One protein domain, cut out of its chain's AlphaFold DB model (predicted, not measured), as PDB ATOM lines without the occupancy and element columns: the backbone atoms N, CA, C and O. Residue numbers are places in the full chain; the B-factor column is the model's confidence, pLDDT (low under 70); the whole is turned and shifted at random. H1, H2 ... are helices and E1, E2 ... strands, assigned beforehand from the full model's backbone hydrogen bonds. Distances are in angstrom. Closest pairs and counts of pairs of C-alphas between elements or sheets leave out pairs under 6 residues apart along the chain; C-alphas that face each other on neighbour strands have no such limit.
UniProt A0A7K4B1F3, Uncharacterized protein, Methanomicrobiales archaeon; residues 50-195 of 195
ATOM      1  N   LYS A  50       7.111  26.683 -23.315       97.81
ATOM      2  CA  LYS A  50       8.199  26.840 -24.287       97.81
ATOM      3  C   LYS A  50       9.529  27.039 -23.600       97.81
ATOM      4  O   LYS A  50       9.600  27.741 -22.594       97.81
ATOM      5  N   ILE A  51      10.580  26.504 -24.208       98.06
ATOM      6  CA  ILE A  51      11.951  26.917 -23.909       98.06
ATOM      7  C   ILE A  51      12.124  28.334 -24.464       98.06
ATOM      8  O   ILE A  51      11.918  28.565 -25.654       98.06
ATOM      9  N   ILE A  52      12.481  29.280 -23.600       97.44
ATOM     10  CA  ILE A  52      12.741  30.679 -23.971       97.44
ATOM     11  C   ILE A  52      14.230  31.023 -23.979       97.44
ATOM     12  O   ILE A  52      14.610  32.103 -24.421       97.44
ATOM     13  N   GLY A  53      15.069  30.119 -23.480       96.12
ATOM     14  CA  GLY A  53      16.512  30.268 -23.524       96.12
ATOM     15  C   GLY A  53      17.223  29.087 -22.887       96.12
ATOM     16  O   GLY A  53      16.672  28.396 -22.028       96.12
ATOM     17  N   ILE A  54      18.466  28.890 -23.309       95.62
ATOM     18  CA  ILE A  54      19.402  27.953 -22.699       95.62
ATOM     19  C   ILE A  54      20.663  28.732 -22.355       95.62
ATOM     20  O   ILE A  54      21.187  29.483 -23.176       95.62
ATOM     21  N   ASN A  55      21.130  28.594 -21.119       92.38
ATOM     22  CA  ASN A  55      22.337  29.255 -20.653       92.38
ATOM     23  C   ASN A  55      23.477  28.240 -20.531       92.38
ATOM     24  O   ASN A  55      23.413  27.329 -19.706       92.38
ATOM     25  N   HIS A  56      24.528  28.464 -21.325       84.44
ATOM     26  CA  HIS A  56      25.741  27.640 -21.380       84.44
ATOM     27  C   HIS A  56      26.797  28.023 -20.326       84.44
ATOM     28  O   HIS A  56      27.694  27.240 -19.997       84.44
ATOM     29  N   GLY A  57      26.711  29.234 -19.763       74.81
ATOM     30  CA  GLY A  57      27.697  29.776 -18.822       74.81
ATOM     31  C   GLY A  57      29.155  29.671 -19.310       74.81
ATOM     32  O   GLY A  57      29.439  29.547 -20.495       74.81
ATOM     33  N   LYS A  58      30.117  29.717 -18.375       74.06
ATOM     34  CA  LYS A  58      31.560  29.535 -18.665       74.06
ATOM     35  C   LYS A  58      32.072  28.104 -18.424       74.06
ATOM     36  O   LYS A  58      33.237  27.826 -18.681       74.06
ATOM     37  N   LYS A  59      31.236  27.214 -17.878       76.00
ATOM     38  CA  LYS A  59      31.611  25.853 -17.437       76.00
ATOM     39  C   LYS A  59      30.699  24.765 -18.020       76.00
ATOM     40  O   LYS A  59      30.473  23.757 -17.356       76.00
ATOM     41  N   TYR A  60      30.164  24.977 -19.225       77.94
ATOM     42  CA  TYR A  60      29.153  24.095 -19.827       77.94
ATOM     43  C   TYR A  60      27.946  23.905 -18.903       77.94
ATOM     44  O   TYR A  60      27.482  22.791 -18.678       77.94
ATOM     45  N   VAL A  61      27.488  25.004 -18.305       86.00
ATOM     46  CA  VAL A  61      26.233  25.018 -17.552       86.00
ATOM     47  C   VAL A  61      25.124  24.614 -18.519       86.00
ATOM     48  O   VAL A  61      25.163  24.981 -19.685       86.00
ATOM     49  N   SER A  62      24.168  23.813 -18.068       92.25
ATOM     50  CA  SER A  62      23.068  23.351 -18.915       92.25
ATOM     51  C   SER A  62      21.751  23.782 -18.281       92.25
ATOM     52  O   SER A  62      20.984  22.972 -17.775       92.25
ATOM     53  N   GLN A  63      21.525  25.097 -18.257       95.44
ATOM     54  CA  GLN A  63      20.319  25.693 -17.686       95.44
ATOM     55  C   GLN A  63      19.273  25.908 -18.774       95.44
ATOM     56  O   GLN A  63      19.481  26.717 -19.675       95.44
ATOM     57  N   VAL A  64      18.142  25.217 -18.664       97.00
ATOM     58  CA  VAL A  64      16.998  25.371 -19.569       97.00
ATOM     59  C   VAL A  64      15.975  26.287 -18.910       97.00
ATOM     60  O   VAL A  64      15.510  26.014 -17.805       97.00
ATOM     61  N   ILE A  65      15.615  27.379 -19.578       98.00
ATOM     62  CA  ILE A  65      14.620  28.335 -19.088       98.00
ATOM     63  C   ILE A  65      13.324  28.103 -19.856       98.00
ATOM     64  O   ILE A  65      13.283  28.268 -21.076       98.00
ATOM     65  N   ILE A  66      12.263  27.749 -19.138       98.38
ATOM     66  CA  ILE A  66      10.938  27.489 -19.700       98.38
ATOM     67  C   ILE A  66       9.934  28.543 -19.237       98.38
ATOM     68  O   ILE A  66      10.058  29.086 -18.140       98.38
ATOM     69  N   ARG A  67       8.929  28.836 -20.064       98.44
ATOM     70  CA  ARG A  67       7.860  29.798 -19.765       98.44
ATOM     71  C   ARG A  67       6.496  29.255 -20.156       98.44
ATOM     72  O   ARG A  67       6.355  28.671 -21.232       98.44
ATOM     73  N   SER A  68       5.501  29.508 -19.308       97.25
ATOM     74  CA  SER A  68       4.103  29.187 -19.599       97.25
ATOM     75  C   SER A  68       3.492  30.222 -20.547       97.25
ATOM     76  O   SER A  68       3.532  31.429 -20.301       97.25
ATOM     77  N   TYR A  69       2.920  29.733 -21.640       96.19
ATOM     78  CA  TYR A  69       2.065  30.456 -22.583       96.19
ATOM     79  C   TYR A  69       0.631  29.901 -22.574       96.19
ATOM     80  O   TYR A  69      -0.160  30.231 -23.458       96.19
ATOM     81  N   SER A  70       0.300  29.059 -21.590       92.25
ATOM     82  CA  SER A  70      -1.075  28.643 -21.320       92.25
ATOM     83  C   SER A  70      -1.939  29.862 -20.979       92.25
ATOM     84  O   SER A  70      -1.452  30.838 -20.404       92.25
ATOM     85  N   SER A  71      -3.221  29.812 -21.339       92.06
ATOM     86  CA  SER A  71      -4.225  30.781 -20.884       92.06
ATOM     87  C   SER A  71      -4.685  30.525 -19.449       92.06
ATOM     88  O   SER A  71      -5.263  31.411 -18.829       92.06
ATOM     89  N   GLU A  72      -4.437  29.321 -18.938       93.75
ATOM     90  CA  GLU A  72      -4.877  28.845 -17.630       93.75
ATOM     91  C   GLU A  72      -3.682  28.589 -16.712       93.75
ATOM     92  O   GLU A  72      -2.573  28.296 -17.176       93.75
ATOM     93  N   GLU A  73      -3.932  28.673 -15.409       95.44
ATOM     94  CA  GLU A  73      -2.986  28.248 -14.383       95.44
ATOM     95  C   GLU A  73      -2.882  26.722 -14.363       95.44
ATOM     96  O   GLU A  73      -3.885  26.012 -14.435       95.44
ATOM     97  N   LEU A  74      -1.656  26.214 -14.274       96.12
ATOM     98  CA  LEU A  74      -1.391  24.780 -14.282       96.12
ATOM     99  C   LEU A  74      -0.868  24.358 -12.915       96.12
ATOM    100  O   LEU A  74       0.107  24.924 -12.439       96.12
ATOM    101  N   GLU A  75      -1.478  23.361 -12.284       96.88
ATOM    102  CA  GLU A  75      -0.989  22.855 -11.000       96.88
ATOM    103  C   GLU A  75       0.378  22.182 -11.173       96.88
ATOM    104  O   GLU A  75       0.520  21.191 -11.893       96.88
ATOM    105  N   ASN A  76       1.395  22.725 -10.507       96.06
ATOM    106  CA  ASN A  76       2.791  22.324 -10.662       96.06
ATOM    107  C   ASN A  76       3.035  20.845 -10.334       96.06
ATOM    108  O   ASN A  76       3.840  20.185 -10.995       96.06
ATOM    109  N   ASP A  77       2.317  20.318  -9.341       94.62
ATOM    110  CA  ASP A  77       2.424  18.922  -8.904       94.62
ATOM    111  C   ASP A  77       1.854  17.916  -9.898       94.62
ATOM    112  O   ASP A  77       2.200  16.732  -9.873       94.62
ATOM    113  N   LEU A  78       1.015  18.386 -10.817       95.12
ATOM    114  CA  LEU A  78       0.469  17.568 -11.887       95.12
ATOM    115  C   LEU A  78       1.331  17.614 -13.149       95.12
ATOM    116  O   LEU A  78       1.025  16.901 -14.105       95.12
ATOM    117  N   LEU A  79       2.401  18.412 -13.172       95.56
ATOM    118  CA  LEU A  79       3.269  18.564 -14.332       95.56
ATOM    119  C   LEU A  79       4.571  17.780 -14.180       95.56
ATOM    120  O   LEU A  79       5.245  17.843 -13.157       95.56
ATOM    121  N   ARG A  80       4.969  17.083 -15.244       94.69
ATOM    122  CA  ARG A  80       6.275  16.421 -15.371       94.69
ATOM    123  C   ARG A  80       6.999  16.921 -16.598       94.69
ATOM    124  O   ARG A  80       6.357  17.330 -17.563       94.69
ATOM    125  N   ALA A  81       8.322  16.829 -16.588       94.75
ATOM    126  CA  ALA A  81       9.125  17.188 -17.743       94.75
ATOM    127  C   ALA A  81      10.109  16.081 -18.122       94.75
ATOM    128  O   ALA A  81      10.719  15.438 -17.267       94.75
ATOM    129  N   LYS A  82      10.282  15.905 -19.431       94.19
ATOM    130  CA  LYS A  82      11.410  15.191 -20.029       94.19
ATOM    131  C   LYS A  82      12.121  16.114 -21.001       94.19
ATOM    132  O   LYS A  82      11.487  16.928 -21.674       94.19
ATOM    133  N   ILE A  83      13.438  15.981 -21.062       95.31
ATOM    134  CA  ILE A  83      14.286  16.775 -21.946       95.31
ATOM    135  C   ILE A  83      15.074  15.812 -22.822       95.31
ATOM    136  O   ILE A  83      15.672  14.862 -22.321       95.31
ATOM    137  N   PHE A  84      15.075  16.083 -24.119       94.31
ATOM    138  CA  PHE A  84      15.860  15.363 -25.109       94.31
ATOM    139  C   PHE A  84      16.888  16.309 -25.718       94.31
ATOM    140  O   PHE A  84      16.583  17.479 -25.956       94.31
ATOM    141  N   VAL A  85      18.082  15.804 -25.999       95.06
ATOM    142  CA  VAL A  85      19.157  16.537 -26.673       95.06
ATOM    143  C   VAL A  85      19.559  15.733 -27.898       95.06
ATOM    144  O   VAL A  85      19.926  14.572 -27.772       95.06
ATOM    145  N   ASN A  86      19.446  16.328 -29.086       93.81
ATOM    146  CA  ASN A  86      19.697  15.657 -30.367       93.81
ATOM    147  C   ASN A  86      18.945  14.317 -30.493       93.81
ATOM    148  O   ASN A  86      19.503  13.317 -30.929       93.81
ATOM    149  N   ASP A  87      17.670  14.323 -30.090       89.69
ATOM    150  CA  ASP A  87      16.755  13.169 -30.081       89.69
ATOM    151  C   ASP A  87      17.094  12.057 -29.060       89.69
ATOM    152  O   ASP A  87      16.384  11.053 -28.987       89.69
ATOM    153  N   GLU A  88      18.096  12.259 -28.197       92.56
ATOM    154  CA  GLU A  88      18.408  11.370 -27.072       92.56
ATOM    155  C   GLU A  88      17.761  11.861 -25.770       92.56
ATOM    156  O   GLU A  88      17.920  13.017 -25.377       92.56
ATOM    157  N   GLU A  89      17.029  10.982 -25.080       92.00
ATOM    158  CA  GLU A  89      16.408  11.286 -23.785       92.00
ATOM    159  C   GLU A  89      17.489  11.476 -22.716       92.00
ATOM    160  O   GLU A  89      18.284  10.572 -22.449       92.00
ATOM    161  N   LEU A  90      17.509  12.637 -22.062       92.56
ATOM    162  CA  LEU A  90      18.365  12.826 -20.902       92.56
ATOM    163  C   LEU A  90      17.824  12.002 -19.731       92.56
ATOM    164  O   LEU A  90      16.626  11.983 -19.467       92.56
ATOM    165  N   LEU A  91      18.727  11.460 -18.911       86.12
ATOM    166  CA  LEU A  91      18.388  10.843 -17.615       86.12
ATOM    167  C   LEU A  91      17.885  11.865 -16.566       86.12
ATOM    168  O   LEU A  91      17.842  11.570 -15.373       86.12
ATOM    169  N   ALA A  92      17.547  13.081 -17.003       85.12
ATOM    170  CA  ALA A  92      17.000  14.162 -16.205       85.12
ATOM    171  C   ALA A  92      15.532  13.879 -15.846       85.12
ATOM    172  O   ALA A  92      14.616  14.284 -16.559       85.12
ATOM    173  N   CYS A  93      15.300  13.164 -14.744       81.06
ATOM    174  CA  CYS A  93      13.946  12.840 -14.288       81.06
ATOM    175  C   CYS A  93      13.326  14.017 -13.518       81.06
ATOM    176  O   CYS A  93      13.732  14.298 -12.388       81.06
ATOM    177  N   ILE A  94      12.311  14.669 -14.097       92.62
ATOM    178  CA  ILE A  94      11.554  15.756 -13.457       92.62
ATOM    179  C   ILE A  94      10.109  15.291 -13.245       92.62
ATOM    180  O   ILE A  94       9.275  15.343 -14.149       92.62
ATOM    181  N   ASN A  95       9.823  14.813 -12.032       91.75
ATOM    182  CA  ASN A  95       8.539  14.187 -11.680       91.75
ATOM    183  C   ASN A  95       7.479  15.163 -11.143       91.75
ATOM    184  O   ASN A  95       6.336  14.754 -10.942       91.75
ATOM    185  N   THR A  96       7.865  16.411 -10.890       94.25
ATOM    186  CA  THR A  96       6.996  17.533 -10.515       94.25
ATOM    187  C   THR A  96       7.682  18.828 -10.957       94.25
ATOM    188  O   THR A  96       8.916  18.899 -10.928       94.25
ATOM    189  N   LEU A  97       6.912  19.839 -11.372       95.88
ATOM    190  CA  LEU A  97       7.421  21.201 -11.581       95.88
ATOM    191  C   LEU A  97       7.297  22.078 -10.327       95.88
ATOM    192  O   LEU A  97       7.746  23.222 -10.335       95.88
ATOM    193  N   ASN A  98       6.752  21.546  -9.230       96.19
ATOM    194  CA  ASN A  98       6.720  22.236  -7.946       96.19
ATOM    195  C   ASN A  98       8.119  22.216  -7.322       96.19
ATOM    196  O   ASN A  98       8.668  21.153  -7.032       96.19
ATOM    197  N   GLY A  99       8.694  23.392  -7.083       93.06
ATOM    198  CA  GLY A  99      10.049  23.551  -6.563       93.06
ATOM    199  C   GLY A  99      10.246  22.948  -5.175       93.06
ATOM    200  O   GLY A  99      11.296  22.367  -4.913       93.06
ATOM    201  N   HIS A 100       9.240  23.038  -4.301       91.44
ATOM    202  CA  HIS A 100       9.301  22.450  -2.964       91.44
ATOM    203  C   HIS A 100       9.272  20.919  -3.031       91.44
ATOM    204  O   HIS A 100      10.157  20.251  -2.492       91.44
ATOM    205  N   ASN A 101       8.299  20.359  -3.752       90.94
ATOM    206  CA  ASN A 101       8.135  18.911  -3.848       90.94
ATOM    207  C   ASN A 101       9.254  18.263  -4.666       90.94
ATOM    208  O   ASN A 101       9.670  17.152  -4.342       90.94
ATOM    209  N   PHE A 102       9.817  18.965  -5.650       89.38
ATOM    210  CA  PHE A 102      10.963  18.496  -6.425       89.38
ATOM    211  C   PHE A 102      12.165  18.132  -5.540       89.38
ATOM    212  O   PHE A 102      12.762  17.076  -5.748       89.38
ATOM    213  N   ILE A 103      12.470  18.933  -4.509       82.44
ATOM    214  CA  ILE A 103      13.588  18.685  -3.571       82.44
ATOM    215  C   ILE A 103      13.440  17.334  -2.858       82.44
ATOM    216  O   ILE A 103      14.430  16.665  -2.569       82.44
ATOM    217  N   SER A 104      12.203  16.913  -2.584       77.06
ATOM    218  CA  SER A 104      11.913  15.641  -1.915       77.06
ATOM    219  C   SER A 104      12.037  14.416  -2.834       77.06
ATOM    220  O   SER A 104      12.002  13.276  -2.366       77.06
ATOM    221  N   THR A 105      12.194  14.625  -4.146       76.00
ATOM    222  CA  THR A 105      12.302  13.543  -5.129       76.00
ATOM    223  C   THR A 105      13.745  13.096  -5.349       76.00
ATOM    224  O   THR A 105      14.711  13.820  -5.109       76.00
ATOM    225  N   ARG A 106      13.920  11.880  -5.882       74.50
ATOM    226  CA  ARG A 106      15.208  11.466  -6.454       74.50
ATOM    227  C   ARG A 106      15.393  12.119  -7.825       74.50
ATOM    228  O   ARG A 106      15.019  11.545  -8.842       74.50
ATOM    229  N   HIS A 107      15.992  13.301  -7.841       73.69
ATOM    230  CA  HIS A 107      16.477  13.951  -9.056       73.69
ATOM    231  C   HIS A 107      17.791  13.320  -9.555       73.69
ATOM    232  O   HIS A 107      18.817  13.342  -8.873       73.69
ATOM    233  N   PHE A 108      17.755  12.747 -10.758       82.56
ATOM    234  CA  PHE A 108      18.938  12.366 -11.534       82.56
ATOM    235  C   PHE A 108      19.144  13.412 -12.622       82.56
ATOM    236  O   PHE A 108      18.168  13.911 -13.164       82.56
ATOM    237  N   GLY A 109      20.390  13.781 -12.926       88.50
ATOM    238  CA  GLY A 109      20.697  14.685 -14.044       88.50
ATOM    239  C   GLY A 109      20.233  16.144 -13.893       88.50
ATOM    240  O   GLY A 109      20.594  16.964 -14.734       88.50
ATOM    241  N   VAL A 110      19.500  16.488 -12.830       92.88
ATOM    242  CA  VAL A 110      19.008  17.837 -12.510       92.88
ATOM    243  C   VAL A 110      19.594  18.273 -11.169       92.88
ATOM    244  O   VAL A 110      19.510  17.533 -10.193       92.88
ATOM    245  N   GLN A 111      20.209  19.453 -11.129       90.25
ATOM    246  CA  GLN A 111      20.817  20.040  -9.934       90.25
ATOM    247  C   GLN A 111      19.778  20.766  -9.073       90.25
ATOM    248  O   GLN A 111      19.741  20.562  -7.864       90.25
ATOM    249  N   TYR A 112      18.930  21.599  -9.681       90.06
ATOM    250  CA  TYR A 112      17.776  22.219  -9.026       90.06
ATOM    251  C   TYR A 112      16.778  22.748 -10.062       90.06
ATOM    252  O   TYR A 112      17.105  22.895 -11.243       90.06
ATOM    253  N   ILE A 113      15.572  23.077  -9.598       94.56
ATOM    254  CA  ILE A 113      14.616  23.904 -10.338       94.56
ATOM    255  C   ILE A 113      14.333  25.191  -9.560       94.56
ATOM    256  O   ILE A 113      14.343  25.199  -8.329       94.56
ATOM    257  N   GLY A 114      14.132  26.297 -10.268       94.75
ATOM    258  CA  GLY A 114      13.898  27.613  -9.676       94.75
ATOM    259  C   GLY A 114      13.091  28.521 -10.598       94.75
ATOM    260  O   GLY A 114      12.632  28.095 -11.647       94.75
ATOM    261  N   GLY A 115      12.940  29.793 -10.236       95.75
ATOM    262  CA  GLY A 115      12.087  30.743 -10.966       95.75
ATOM    263  C   GLY A 115      10.798  31.053 -10.209       95.75
ATOM    264  O   GLY A 115      10.636  30.611  -9.076       95.75
ATOM    265  N   SER A 116       9.925  31.883 -10.783       96.12
ATOM    266  CA  SER A 116       8.646  32.226 -10.140       96.12
ATOM    267  C   SER A 116       7.630  31.096 -10.301       96.12
ATOM    268  O   SER A 116       7.003  30.709  -9.323       96.12
ATOM    269  N   GLY A 117       7.604  30.469 -11.481       95.88
ATOM    270  CA  GLY A 117       6.583  29.494 -11.862       95.88
ATOM    271  C   GLY A 117       6.628  28.158 -11.129       95.88
ATOM    272  O   GLY A 117       5.751  27.340 -11.354       95.88
ATOM    273  N   CYS A 118       7.629  27.919 -10.278       96.06
ATOM    274  CA  CYS A 118       7.752  26.699  -9.477       96.06
ATOM    275  C   CYS A 118       7.619  26.950  -7.964       96.06
ATOM    276  O   CYS A 118       7.828  26.023  -7.185       96.06
ATOM    277  N   ARG A 119       7.396  28.195  -7.515       93.69
ATOM    278  CA  ARG A 119       7.395  28.534  -6.076       93.69
ATOM    279  C   ARG A 119       6.106  28.139  -5.381       93.69
ATOM    280  O   ARG A 119       6.157  27.671  -4.247       93.69
ATOM    281  N   ASP A 120       4.997  28.338  -6.072       92.44
ATOM    282  CA  ASP A 120       3.657  28.153  -5.540       92.44
ATOM    283  C   ASP A 120       2.989  26.915  -6.155       92.44
ATOM    284  O   ASP A 120       3.586  26.152  -6.925       92.44
ATOM    285  N   LEU A 121       1.720  26.707  -5.797       95.56
ATOM    286  CA  LEU A 121       0.908  25.592  -6.282       95.56
ATOM    287  C   LEU A 121       0.767  25.586  -7.811       95.56
ATOM    288  O   LEU A 121       0.675  24.520  -8.418       95.56
ATOM    289  N   TYR A 122       0.785  26.764  -8.433       97.44
ATOM    290  CA  TYR A 122       0.506  26.936  -9.850       97.44
ATOM    291  C   TYR A 122       1.712  27.456 -10.629       97.44
ATOM    292  O   TYR A 122       2.505  28.250 -10.130       97.44
ATOM    293  N   PHE A 123       1.808  27.015 -11.880       97.38
ATOM    294  CA  PHE A 123       2.617  27.623 -12.921       97.38
ATOM    295  C   PHE A 123       1.734  28.579 -13.724       97.38
ATOM    296  O   PHE A 123       1.047  28.169 -14.670       97.38
ATOM    297  N   SER A 124       1.718  29.852 -13.331       97.12
ATOM    298  CA  SER A 124       0.795  30.827 -13.909       97.12
ATOM    299  C   SER A 124       1.268  31.316 -15.291       97.12
ATOM    300  O   SER A 124       2.452  31.212 -15.648       97.12
ATOM    301  N   PRO A 125       0.359  31.857 -16.123       96.88
ATOM    302  CA  PRO A 125       0.716  32.392 -17.433       96.88
ATOM    303  C   PRO A 125       1.869  33.403 -17.364       96.88
ATOM    304  O   PRO A 125       1.882  34.303 -16.528       96.88
ATOM    305  N   ARG A 126       2.817  33.295 -18.303       96.50
ATOM    306  CA  ARG A 126       4.028  34.133 -18.452       96.50
ATOM    307  C   ARG A 126       5.102  33.961 -17.383       96.50
ATOM    308  O   ARG A 126       6.199  34.503 -17.556       96.50
ATOM    309  N   GLU A 127       4.850  33.186 -16.340       97.50
ATOM    310  CA  GLU A 127       5.883  32.834 -15.379       97.50
ATOM    311  C   GLU A 127       6.962  31.963 -16.009       97.50
ATOM    312  O   GLU A 127       6.789  31.393 -17.088       97.50
ATOM    313  N   SER A 128       8.122  31.880 -15.361       97.88
ATOM    314  CA  SER A 128       9.246  31.098 -15.879       97.88
ATOM    315  C   SER A 128       9.838  30.188 -14.814       97.88
ATOM    316  O   SER A 128       9.911  30.564 -13.641       97.88
ATOM    317  N   ILE A 129      10.278  29.013 -15.260       98.12
ATOM    318  CA  ILE A 129      11.008  28.024 -14.471       98.12
ATOM    319  C   ILE A 129      12.392  27.854 -15.100       98.12
ATOM    320  O   ILE A 129      12.539  27.792 -16.319       98.12
ATOM    321  N   ILE A 130      13.411  27.804 -14.259       97.31
ATOM    322  CA  ILE A 130      14.792  27.494 -14.606       97.31
ATOM    323  C   ILE A 130      15.027  26.057 -14.167       97.31
ATOM    324  O   ILE A 130      14.867  25.746 -12.991       97.31
ATOM    325  N   ILE A 131      15.412  25.202 -15.103       96.31
ATOM    326  CA  ILE A 131      15.810  23.822 -14.852       96.31
ATOM    327  C   ILE A 131      17.325  23.775 -15.010       96.31
ATOM    328  O   ILE A 131      17.840  23.874 -16.126       96.31
ATOM    329  N   ASP A 132      18.044  23.666 -13.897       94.19
ATOM    330  CA  ASP A 132      19.501  23.563 -13.910       94.19
ATOM    331  C   ASP A 132      19.902  22.091 -14.005       94.19
ATOM    332  O   ASP A 132      19.733  21.323 -13.057       94.19
ATOM    333  N   LEU A 133      20.379  21.673 -15.175       94.38
ATOM    334  CA  LEU A 133      20.820  20.307 -15.423       94.38
ATOM    335  C   LEU A 133      22.278  20.121 -15.020       94.38
ATOM    336  O   LEU A 133      23.041  21.072 -14.868       94.38
ATOM    337  N   LYS A 134      22.711  18.868 -14.891       91.75
ATOM    338  CA  LYS A 134      24.134  18.558 -14.746       91.75
ATOM    339  C   LYS A 134      24.922  19.162 -15.916       91.75
ATOM    340  O   LYS A 134      24.550  19.003 -17.076       91.75
ATOM    341  N   ASN A 135      26.031  19.826 -15.595       90.38
ATOM    342  CA  ASN A 135      26.880  20.470 -16.598       90.38
ATOM    343  C   ASN A 135      27.316  19.493 -17.703       90.38
ATOM    344  O   ASN A 135      27.673  18.344 -17.429       90.38
ATOM    345  N   GLY A 136      27.347  19.994 -18.936       89.12
ATOM    346  CA  GLY A 136      27.784  19.272 -20.127       89.12
ATOM    347  C   GLY A 136      26.693  18.475 -20.842       89.12
ATOM    348  O   GLY A 136      27.014  17.835 -21.842       89.12
ATOM    349  N   TYR A 137      25.444  18.509 -20.363       92.44
ATOM    350  CA  TYR A 137      24.304  17.878 -21.040       92.44
ATOM    351  C   TYR A 137      23.887  18.592 -22.319       92.44
ATOM    352  O   TYR A 137      23.411  17.938 -23.236       92.44
ATOM    353  N   ILE A 138      24.059  19.911 -22.377       94.00
ATOM    354  CA  ILE A 138      23.698  20.721 -23.539       94.00
ATOM    355  C   ILE A 138      24.912  21.548 -23.949       94.00
ATOM    356  O   ILE A 138      25.591  22.136 -23.100       94.00
ATOM    357  N   ARG A 139      25.184  21.582 -25.252       92.25
ATOM    358  CA  ARG A 139      26.231  22.370 -25.900       92.25
ATOM    359  C   ARG A 139      25.610  23.336 -26.914       92.25
ATOM    360  O   ARG A 139      24.509  23.085 -27.402       92.25
ATOM    361  N   PRO A 140      26.295  24.441 -27.251       92.06
ATOM    362  CA  PRO A 140      25.840  25.331 -28.315       92.06
ATOM    363  C   PRO A 140      25.635  24.574 -29.634       92.06
ATOM    364  O   PRO A 140      26.507  23.806 -30.042       92.06
ATOM    365  N   GLY A 141      24.501  24.807 -30.294       91.31
ATOM    366  CA  GLY A 141      24.086  24.132 -31.525       91.31
ATOM    367  C   GLY A 141      23.260  22.859 -31.322       91.31
ATOM    368  O   GLY A 141      22.697  22.363 -32.299       91.31
ATOM    369  N   ASP A 142      23.143  22.341 -30.096       94.81
ATOM    370  CA  ASP A 142      22.313  21.166 -29.829       94.81
ATOM    371  C   ASP A 142      20.819  21.475 -30.011       94.81
ATOM    372  O   ASP A 142      20.317  22.524 -29.594       94.81
ATOM    373  N   LYS A 143      20.081  20.517 -30.579       95.62
ATOM    374  CA  LYS A 143      18.617  20.563 -30.641       95.62
ATOM    375  C   LYS A 143      18.043  20.018 -29.341       95.62
ATOM    376  O   LYS A 143      18.103  18.817 -29.081       95.62
ATOM    377  N   VAL A 144      17.444  20.890 -28.543       95.88
ATOM    378  CA  VAL A 144      16.836  20.551 -27.256       95.88
ATOM    379  C   VAL A 144      15.326  20.485 -27.401       95.88
ATOM    380  O   VAL A 144      14.693  21.442 -27.841       95.88
ATOM    381  N   THR A 145      14.740  19.360 -27.007       95.69
ATOM    382  CA  THR A 145      13.292  19.151 -27.035       95.69
ATOM    383  C   THR A 145      12.769  18.994 -25.617       95.69
ATOM    384  O   THR A 145      13.244  18.148 -24.863       95.69
ATOM    385  N   LEU A 146      11.786  19.813 -25.254       96.50
ATOM    386  CA  LEU A 146      11.082  19.758 -23.979       96.50
ATOM    387  C   LEU A 146       9.729  19.094 -24.179       96.50
ATOM    388  O   LEU A 146       8.909  19.605 -24.941       96.50
ATOM    389  N   TYR A 147       9.479  18.018 -23.440       95.56
ATOM    390  CA  TYR A 147       8.147  17.445 -23.284       95.56
ATOM    391  C   TYR A 147       7.632  17.772 -21.893       95.56
ATOM    392  O   TYR A 147       8.292  17.458 -20.901       95.56
ATOM    393  N   ILE A 148       6.447  18.371 -21.827       95.88
ATOM    394  CA  ILE A 148       5.690  18.534 -20.593       95.88
ATOM    395  C   ILE A 148       4.509  17.583 -20.618       95.88
ATOM    396  O   ILE A 148       3.695  17.603 -21.543       95.88
ATOM    397  N   TYR A 149       4.392  16.803 -19.556       94.44
ATOM    398  CA  TYR A 149       3.277  15.910 -19.326       94.44
ATOM    399  C   TYR A 149       2.399  16.470 -18.224       94.44
ATOM    400  O   TYR A 149       2.905  17.001 -17.239       94.44
ATOM    401  N   GLN A 150       1.093  16.310 -18.376       93.62
ATOM    402  CA  GLN A 150       0.113  16.696 -17.373       93.62
ATOM    403  C   GLN A 150      -0.612  15.446 -16.886       93.62
ATOM    404  O   GLN A 150      -1.030  14.621 -17.706       93.62
ATOM    405  N   LYS A 151      -0.763  15.310 -15.567       93.19
ATOM    406  CA  LYS A 151      -1.582  14.254 -14.979       93.19
ATOM    407  C   LYS A 151      -3.010  14.401 -15.492       93.19
ATOM    408  O   LYS A 151      -3.566  15.499 -15.492       93.19
ATOM    409  N   TYR A 152      -3.584  13.306 -15.959       84.94
ATOM    410  CA  TYR A 152      -4.914  13.287 -16.534       84.94
ATOM    411  C   TYR A 152      -5.611  11.990 -16.139       84.94
ATOM    412  O   TYR A 152      -5.201  10.910 -16.555       84.94
ATOM    413  N   ASP A 153      -6.669  12.119 -15.340       75.75
ATOM    414  CA  ASP A 153      -7.426  10.983 -14.797       75.75
ATOM    415  C   ASP A 153      -8.610  10.572 -15.706       75.75
ATOM    416  O   ASP A 153      -9.396   9.695 -15.354       75.75
ATOM    417  N   GLY A 154      -8.762  11.208 -16.875       77.69
ATOM    418  CA  GLY A 154      -9.786  10.876 -17.871       77.69
ATOM    419  C   GLY A 154      -9.292   9.926 -18.967       77.69
ATOM    420  O   GLY A 154      -8.120   9.550 -19.024       77.69
ATOM    421  N   GLU A 155     -10.179   9.576 -19.901       70.81
ATOM    422  CA  GLU A 155      -9.777   8.826 -21.092       70.81
ATOM    423  C   GLU A 155      -8.893   9.686 -22.003       70.81
ATOM    424  O   GLU A 155      -9.290  10.752 -22.479       70.81
ATOM    425  N   ILE A 156      -7.664   9.226 -22.245       69.06
ATOM    426  CA  ILE A 156      -6.747   9.879 -23.177       69.06
ATOM    427  C   ILE A 156      -7.250   9.604 -24.596       69.06
ATOM    428  O   ILE A 156      -7.092   8.498 -25.114       69.06
ATOM    429  N   PHE A 157      -7.834  10.617 -25.234       69.75
ATOM    430  CA  PHE A 157      -8.109  10.572 -26.665       69.75
ATOM    431  C   PHE A 157      -6.790  10.561 -27.438       69.75
ATOM    432  O   PHE A 157      -5.950  11.443 -27.257       69.75
ATOM    433  N   LEU A 158      -6.619   9.567 -28.309       76.31
ATOM    434  CA  LEU A 158      -5.481   9.493 -29.218       76.31
ATOM    435  C   LEU A 158      -5.640  10.591 -30.281       76.31
ATOM    436  O   LEU A 158      -6.600  10.534 -31.056       76.31
ATOM    437  N   PRO A 159      -4.750  11.600 -30.337       79.25
ATOM    438  CA  PRO A 159      -4.828  12.607 -31.385       79.25
ATOM    439  C   PRO A 159      -4.584  11.945 -32.742       79.25
ATOM    440  O   PRO A 159      -3.794  11.010 -32.834       79.25
ATOM    441  N   LEU A 160      -5.230  12.413 -33.809       78.69
ATOM    442  CA  LEU A 160      -4.934  11.893 -35.146       78.69
ATOM    443  C   LEU A 160      -3.480  12.228 -35.521       78.69
ATOM    444  O   LEU A 160      -3.065  13.377 -35.353       78.69
ATOM    445  N   PRO A 161      -2.702  11.258 -36.030       80.44
ATOM    446  CA  PRO A 161      -1.333  11.515 -36.445       80.44
ATOM    447  C   PRO A 161      -1.305  12.472 -37.639       80.44
ATOM    448  O   PRO A 161      -2.021  12.273 -38.621       80.44
ATOM    449  N   THR A 162      -0.454  13.493 -37.575       80.62
ATOM    450  CA  THR A 162      -0.374  14.526 -38.620       80.62
ATOM    451  C   THR A 162       0.662  14.210 -39.699       80.62
ATOM    452  O   THR A 162       0.543  14.708 -40.815       80.62
ATOM    453  N   ASN A 163       1.643  13.348 -39.405       80.50
ATOM    454  CA  ASN A 163       2.717  12.991 -40.335       80.50
ATOM    455  C   ASN A 163       2.945  11.468 -40.413       80.50
ATOM    456  O   ASN A 163       3.897  10.922 -39.865       80.50
ATOM    457  N   LEU A 164       2.043  10.758 -41.099       81.56
ATOM    458  CA  LEU A 164       2.076   9.288 -41.232       81.56
ATOM    459  C   LEU A 164       3.288   8.742 -42.007       81.56
ATOM    460  O   LEU A 164       3.632   7.572 -41.856       81.56
ATOM    461  N   LEU A 165       3.895   9.556 -42.874       83.50
ATOM    462  CA  LEU A 165       5.008   9.130 -43.727       83.50
ATOM    463  C   LEU A 165       6.365   9.285 -43.032       83.50
ATOM    464  O   LEU A 165       7.321   8.604 -43.407       83.50
ATOM    465  N   ASP A 166       6.452  10.142 -42.016       84.00
ATOM    466  CA  ASP A 166       7.671  10.301 -41.238       84.00
ATOM    467  C   ASP A 166       7.797   9.185 -40.191       84.00
ATOM    468  O   ASP A 166       7.036   9.078 -39.224       84.00
ATOM    469  N   ARG A 167       8.801   8.324 -40.393       86.12
ATOM    470  CA  ARG A 167       9.076   7.183 -39.513       86.12
ATOM    471  C   ARG A 167       9.442   7.619 -38.092       86.12
ATOM    472  O   ARG A 167       9.057   6.935 -37.145       86.12
ATOM    473  N   HIS A 168      10.205   8.699 -37.932       85.44
ATOM    474  CA  HIS A 168      10.651   9.168 -36.620       85.44
ATOM    475  C   HIS A 168       9.485   9.764 -35.832       85.44
ATOM    476  O   HIS A 168       9.302   9.431 -34.660       85.44
ATOM    477  N   TYR A 169       8.649  10.567 -36.487       87.12
ATOM    478  CA  TYR A 169       7.401  11.078 -35.936       87.12
ATOM    479  C   TYR A 169       6.471   9.929 -35.535       87.12
ATOM    480  O   TYR A 169       6.004   9.901 -34.400       87.12
ATOM    481  N   MET A 170       6.265   8.930 -36.404       88.88
ATOM    482  CA  MET A 170       5.445   7.753 -36.089       88.88
ATOM    483  C   MET A 170       5.982   6.938 -34.916       88.88
ATOM    484  O   MET A 170       5.207   6.537 -34.051       88.88
ATOM    485  N   ALA A 171       7.296   6.729 -34.829       89.00
ATOM    486  CA  ALA A 171       7.893   6.034 -33.693       89.00
ATOM    487  C   ALA A 171       7.629   6.773 -32.371       89.00
ATOM    488  O   ALA A 171       7.224   6.150 -31.386       89.00
ATOM    489  N   ARG A 172       7.796   8.101 -32.359       88.88
ATOM    490  CA  ARG A 172       7.500   8.932 -31.186       88.88
ATOM    491  C   ARG A 172       6.003   8.933 -30.865       88.88
ATOM    492  O   ARG A 172       5.638   8.710 -29.721       88.88
ATOM    493  N   TYR A 173       5.139   9.101 -31.864       88.75
ATOM    494  CA  TYR A 173       3.684   9.069 -31.698       88.75
ATOM    495  C   TYR A 173       3.214   7.764 -31.039       88.75
ATOM    496  O   TYR A 173       2.451   7.792 -30.076       88.75
ATOM    497  N   LEU A 174       3.699   6.615 -31.524       88.88
ATOM    498  CA  LEU A 174       3.351   5.314 -30.954       88.88
ATOM    499  C   LEU A 174       3.852   5.179 -29.510       88.88
ATOM    500  O   LEU A 174       3.100   4.723 -28.652       88.88
ATOM    501  N   LYS A 175       5.090   5.601 -29.228       87.88
ATOM    502  CA  LYS A 175       5.655   5.598 -27.869       87.88
ATOM    503  C   LYS A 175       4.804   6.432 -26.904       87.88
ATOM    504  O   LYS A 175       4.427   5.943 -25.843       87.88
ATOM    505  N   GLU A 176       4.466   7.656 -27.300       86.69
ATOM    506  CA  GLU A 176       3.781   8.621 -26.436       86.69
ATOM    507  C   GLU A 176       2.295   8.304 -26.233       86.69
ATOM    508  O   GLU A 176       1.796   8.360 -25.111       86.69
ATOM    509  N   PHE A 177       1.571   7.952 -27.298       85.00
ATOM    510  CA  PHE A 177       0.112   7.834 -27.236       85.00
ATOM    511  C   PHE A 177      -0.391   6.388 -27.184       85.00
ATOM    512  O   PHE A 177      -1.416   6.130 -26.556       85.00
ATOM    513  N   VAL A 178       0.314   5.435 -27.802       81.44
ATOM    514  CA  VAL A 178      -0.157   4.040 -27.901       81.44
ATOM    515  C   VAL A 178       0.412   3.169 -26.788       81.44
ATOM    516  O   VAL A 178      -0.344   2.455 -26.131       81.44
ATOM    517  N   TYR A 179       1.721   3.236 -26.546       78.69
ATOM    518  CA  TYR A 179       2.387   2.372 -25.566       78.69
ATOM    519  C   TYR A 179       2.361   2.913 -24.130       78.69
ATOM    520  O   TYR A 179       2.650   2.157 -23.208       78.69
ATOM    521  N   LYS A 180       1.933   4.171 -23.932       67.12
ATOM    522  CA  LYS A 180       1.714   4.810 -22.621       67.12
ATOM    523  C   LYS A 180       2.896   4.643 -21.657       67.12
ATOM    524  O   LYS A 180       2.717   4.197 -20.527       67.12
ATOM    525  N   ASP A 181       4.083   5.095 -22.060       67.06
ATOM    526  CA  ASP A 181       5.271   5.104 -21.185       67.06
ATOM    527  C   ASP A 181       5.035   5.817 -19.829       67.06
ATOM    528  O   ASP A 181       5.780   5.596 -18.874       67.06
ATOM    529  N   MET A 182       3.997   6.662 -19.718       70.50
ATOM    530  CA  MET A 182       3.536   7.245 -18.454       70.50
ATOM    531  C   MET A 182       2.035   7.044 -18.230       70.50
ATOM    532  O   MET A 182       1.214   7.872 -18.629       70.50
ATOM    533  N   GLU A 183       1.663   5.975 -17.527       76.88
ATOM    534  CA  GLU A 183       0.281   5.782 -17.076       76.88
ATOM    535  C   GLU A 183      -0.227   6.982 -16.256       76.88
ATOM    536  O   GLU A 183       0.457   7.486 -15.363       76.88
ATOM    537  N   GLY A 184      -1.443   7.445 -16.564       85.88
ATOM    538  CA  GLY A 184      -2.092   8.577 -15.888       85.88
ATOM    539  C   GLY A 184      -1.571   9.961 -16.292       85.88
ATOM    540  O   GLY A 184      -1.974  10.957 -15.695       85.88
ATOM    541  N   TYR A 185      -0.688  10.047 -17.289       89.38
ATOM    542  CA  TYR A 185      -0.191  11.309 -17.832       89.38
ATOM    543  C   TYR A 185      -0.434  11.384 -19.338       89.38
ATOM    544  O   TYR A 185      -0.347  10.390 -20.054       89.38
ATOM    545  N   ARG A 186      -0.706  12.593 -19.830       90.00
ATOM    546  CA  ARG A 186      -0.765  12.898 -21.265       90.00
ATOM    547  C   ARG A 186       0.338  13.877 -21.636       90.00
ATOM    548  O   ARG A 186       0.652  14.769 -20.842       90.00
ATOM    549  N   LEU A 187       0.880  13.758 -22.847       92.19
ATOM    550  CA  LEU A 187       1.743  14.793 -23.409       92.19
ATOM    551  C   LEU A 187       0.911  16.071 -23.598       92.19
ATOM    552  O   LEU A 187      -0.029  16.104 -24.389       92.19
ATOM    553  N   TYR A 188       1.227  17.099 -22.816       92.88
ATOM    554  CA  TYR A 188       0.493  18.361 -22.779       92.88
ATOM    555  C   TYR A 188       1.144  19.421 -23.662       92.88
ATOM    556  O   TYR A 188       0.452  20.182 -24.333       92.88
ATOM    557  N   SER A 189       2.477  19.474 -23.669       94.88
ATOM    558  CA  SER A 189       3.217  20.443 -24.466       94.88
ATOM    559  C   SER A 189       4.519  19.860 -24.979       94.88
ATOM    560  O   SER A 189       5.242  19.200 -24.237       94.88
ATOM    561  N   GLU A 190       4.850  20.186 -26.222       95.25
ATOM    562  CA  GLU A 190       6.157  19.928 -26.814       95.25
ATOM    563  C   GLU A 190       6.738  21.239 -27.345       95.25
ATOM    564  O   GLU A 190       6.034  22.044 -27.955       95.25
ATOM    565  N   HIS A 191       8.031  21.459 -27.120       95.88
ATOM    566  CA  HIS A 191       8.745  22.576 -27.722       95.88
ATOM    567  C   HIS A 191      10.192  22.211 -28.046       95.88
ATOM    568  O   HIS A 191      10.904  21.674 -27.199       95.88
ATOM    569  N   GLN A 192      10.641  22.570 -29.248       95.12
ATOM    570  CA  GLN A 192      12.022  22.401 -29.697       95.12
ATOM    571  C   GLN A 192      12.760  23.743 -29.686       95.12
ATOM    572  O   GLN A 192      12.175  24.787 -29.971       95.12
ATOM    573  N   PHE A 193      14.045  23.724 -29.343       95.06
ATOM    574  CA  PHE A 193      14.907  24.901 -29.263       95.06
ATOM    575  C   PHE A 193      16.329  24.541 -29.702       95.06
ATOM    576  O   PHE A 193      16.838  23.490 -29.323       95.06
ATOM    577  N   ILE A 194      16.971  25.408 -30.484       94.00
ATOM    578  CA  ILE A 194      18.386  25.261 -30.849       94.00
ATOM    579  C   ILE A 194      19.217  26.074 -29.857       94.00
ATOM    580  O   ILE A 194      19.009  27.282 -29.745       94.00
ATOM    581  N   ALA A 195      20.089  25.393 -29.111       88.44
ATOM    582  CA  ALA A 195      20.853  25.951 -27.996       88.44
ATOM    583  C   ALA A 195      21.988  26.893 -28.414       88.44
ATOM    584  O   ALA A 195      22.605  26.684 -29.482       88.44
TER     585      ALA A 195
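This is residues 50 to 195 of the 195 residues of an uncharacterized protein of Methanomicrobiales archaeon (UniProt A0A7K4B1F3). Two strongly twisted antiparallel sheets, E1 E2 E5 E4 and E3 E6 E7, stand face to face as a sandwich with their strands crossed at 57 degrees. H1 packs over E4, and H2 grazes the second sheet, far from the domain's mean position. The printed part has 146 residues, under half in named elements, which run E1 E2 E3 H1 E4 E5 E6 H2 E7; the class is mixed. It is compact, with a radius of gyration of the C-alphas of 15.1 A and spans of 42 by 34 by 29 A.

Begin at E1, residues 50 to 55, a hairpin with E2, residues 62 to 68: N 52 and O 65 are 2.8 A apart. Beside E2 find E5, residues 128 to 133, with N 66 and O 129 at 2.8 A; E4, residues 110 to 115, is its hairpin partner, with N 114 and O 130 at 2.9 A. H1, residues 99 to 103, is over E4; the closest C-alphas, Gly 99 and Ile 113, are 5.9 A apart. In the other sheet, E6, residues 143 to 151, is the inner strand: N 82 of E3, residues 79 to 85, is 2.9 A from O 147, and N 146 is 2.8 A from O 191 of E7, residues 185 to 194. H2, residues 167 to 178, only grazes this sheet, with residues 176 to 177. Every O i to N i+4 pair of H2 is within hydrogen-bond range; H1 has 0 of 1, and 1 of 2 O i to N i+3 pairs.

Find C-alpha 50 at (8.199, 26.840, -24.287), where E1 begins. E6 spans 26.3 A, H2 15.2 A; E7 spans 26.6 A, bends by 51 degrees at residue 188 and ends at C-alpha 194, (18.386, 25.261, -30.849).

The C-alphas farthest apart, Lys 58 and Glu 155, are 46.3 A apart. The printed part has no cut; the links E3 to H1, E4 to E5 and E6 to H2 are long. Residues 156 to 157 and 180 to 181 have pLDDT under 70.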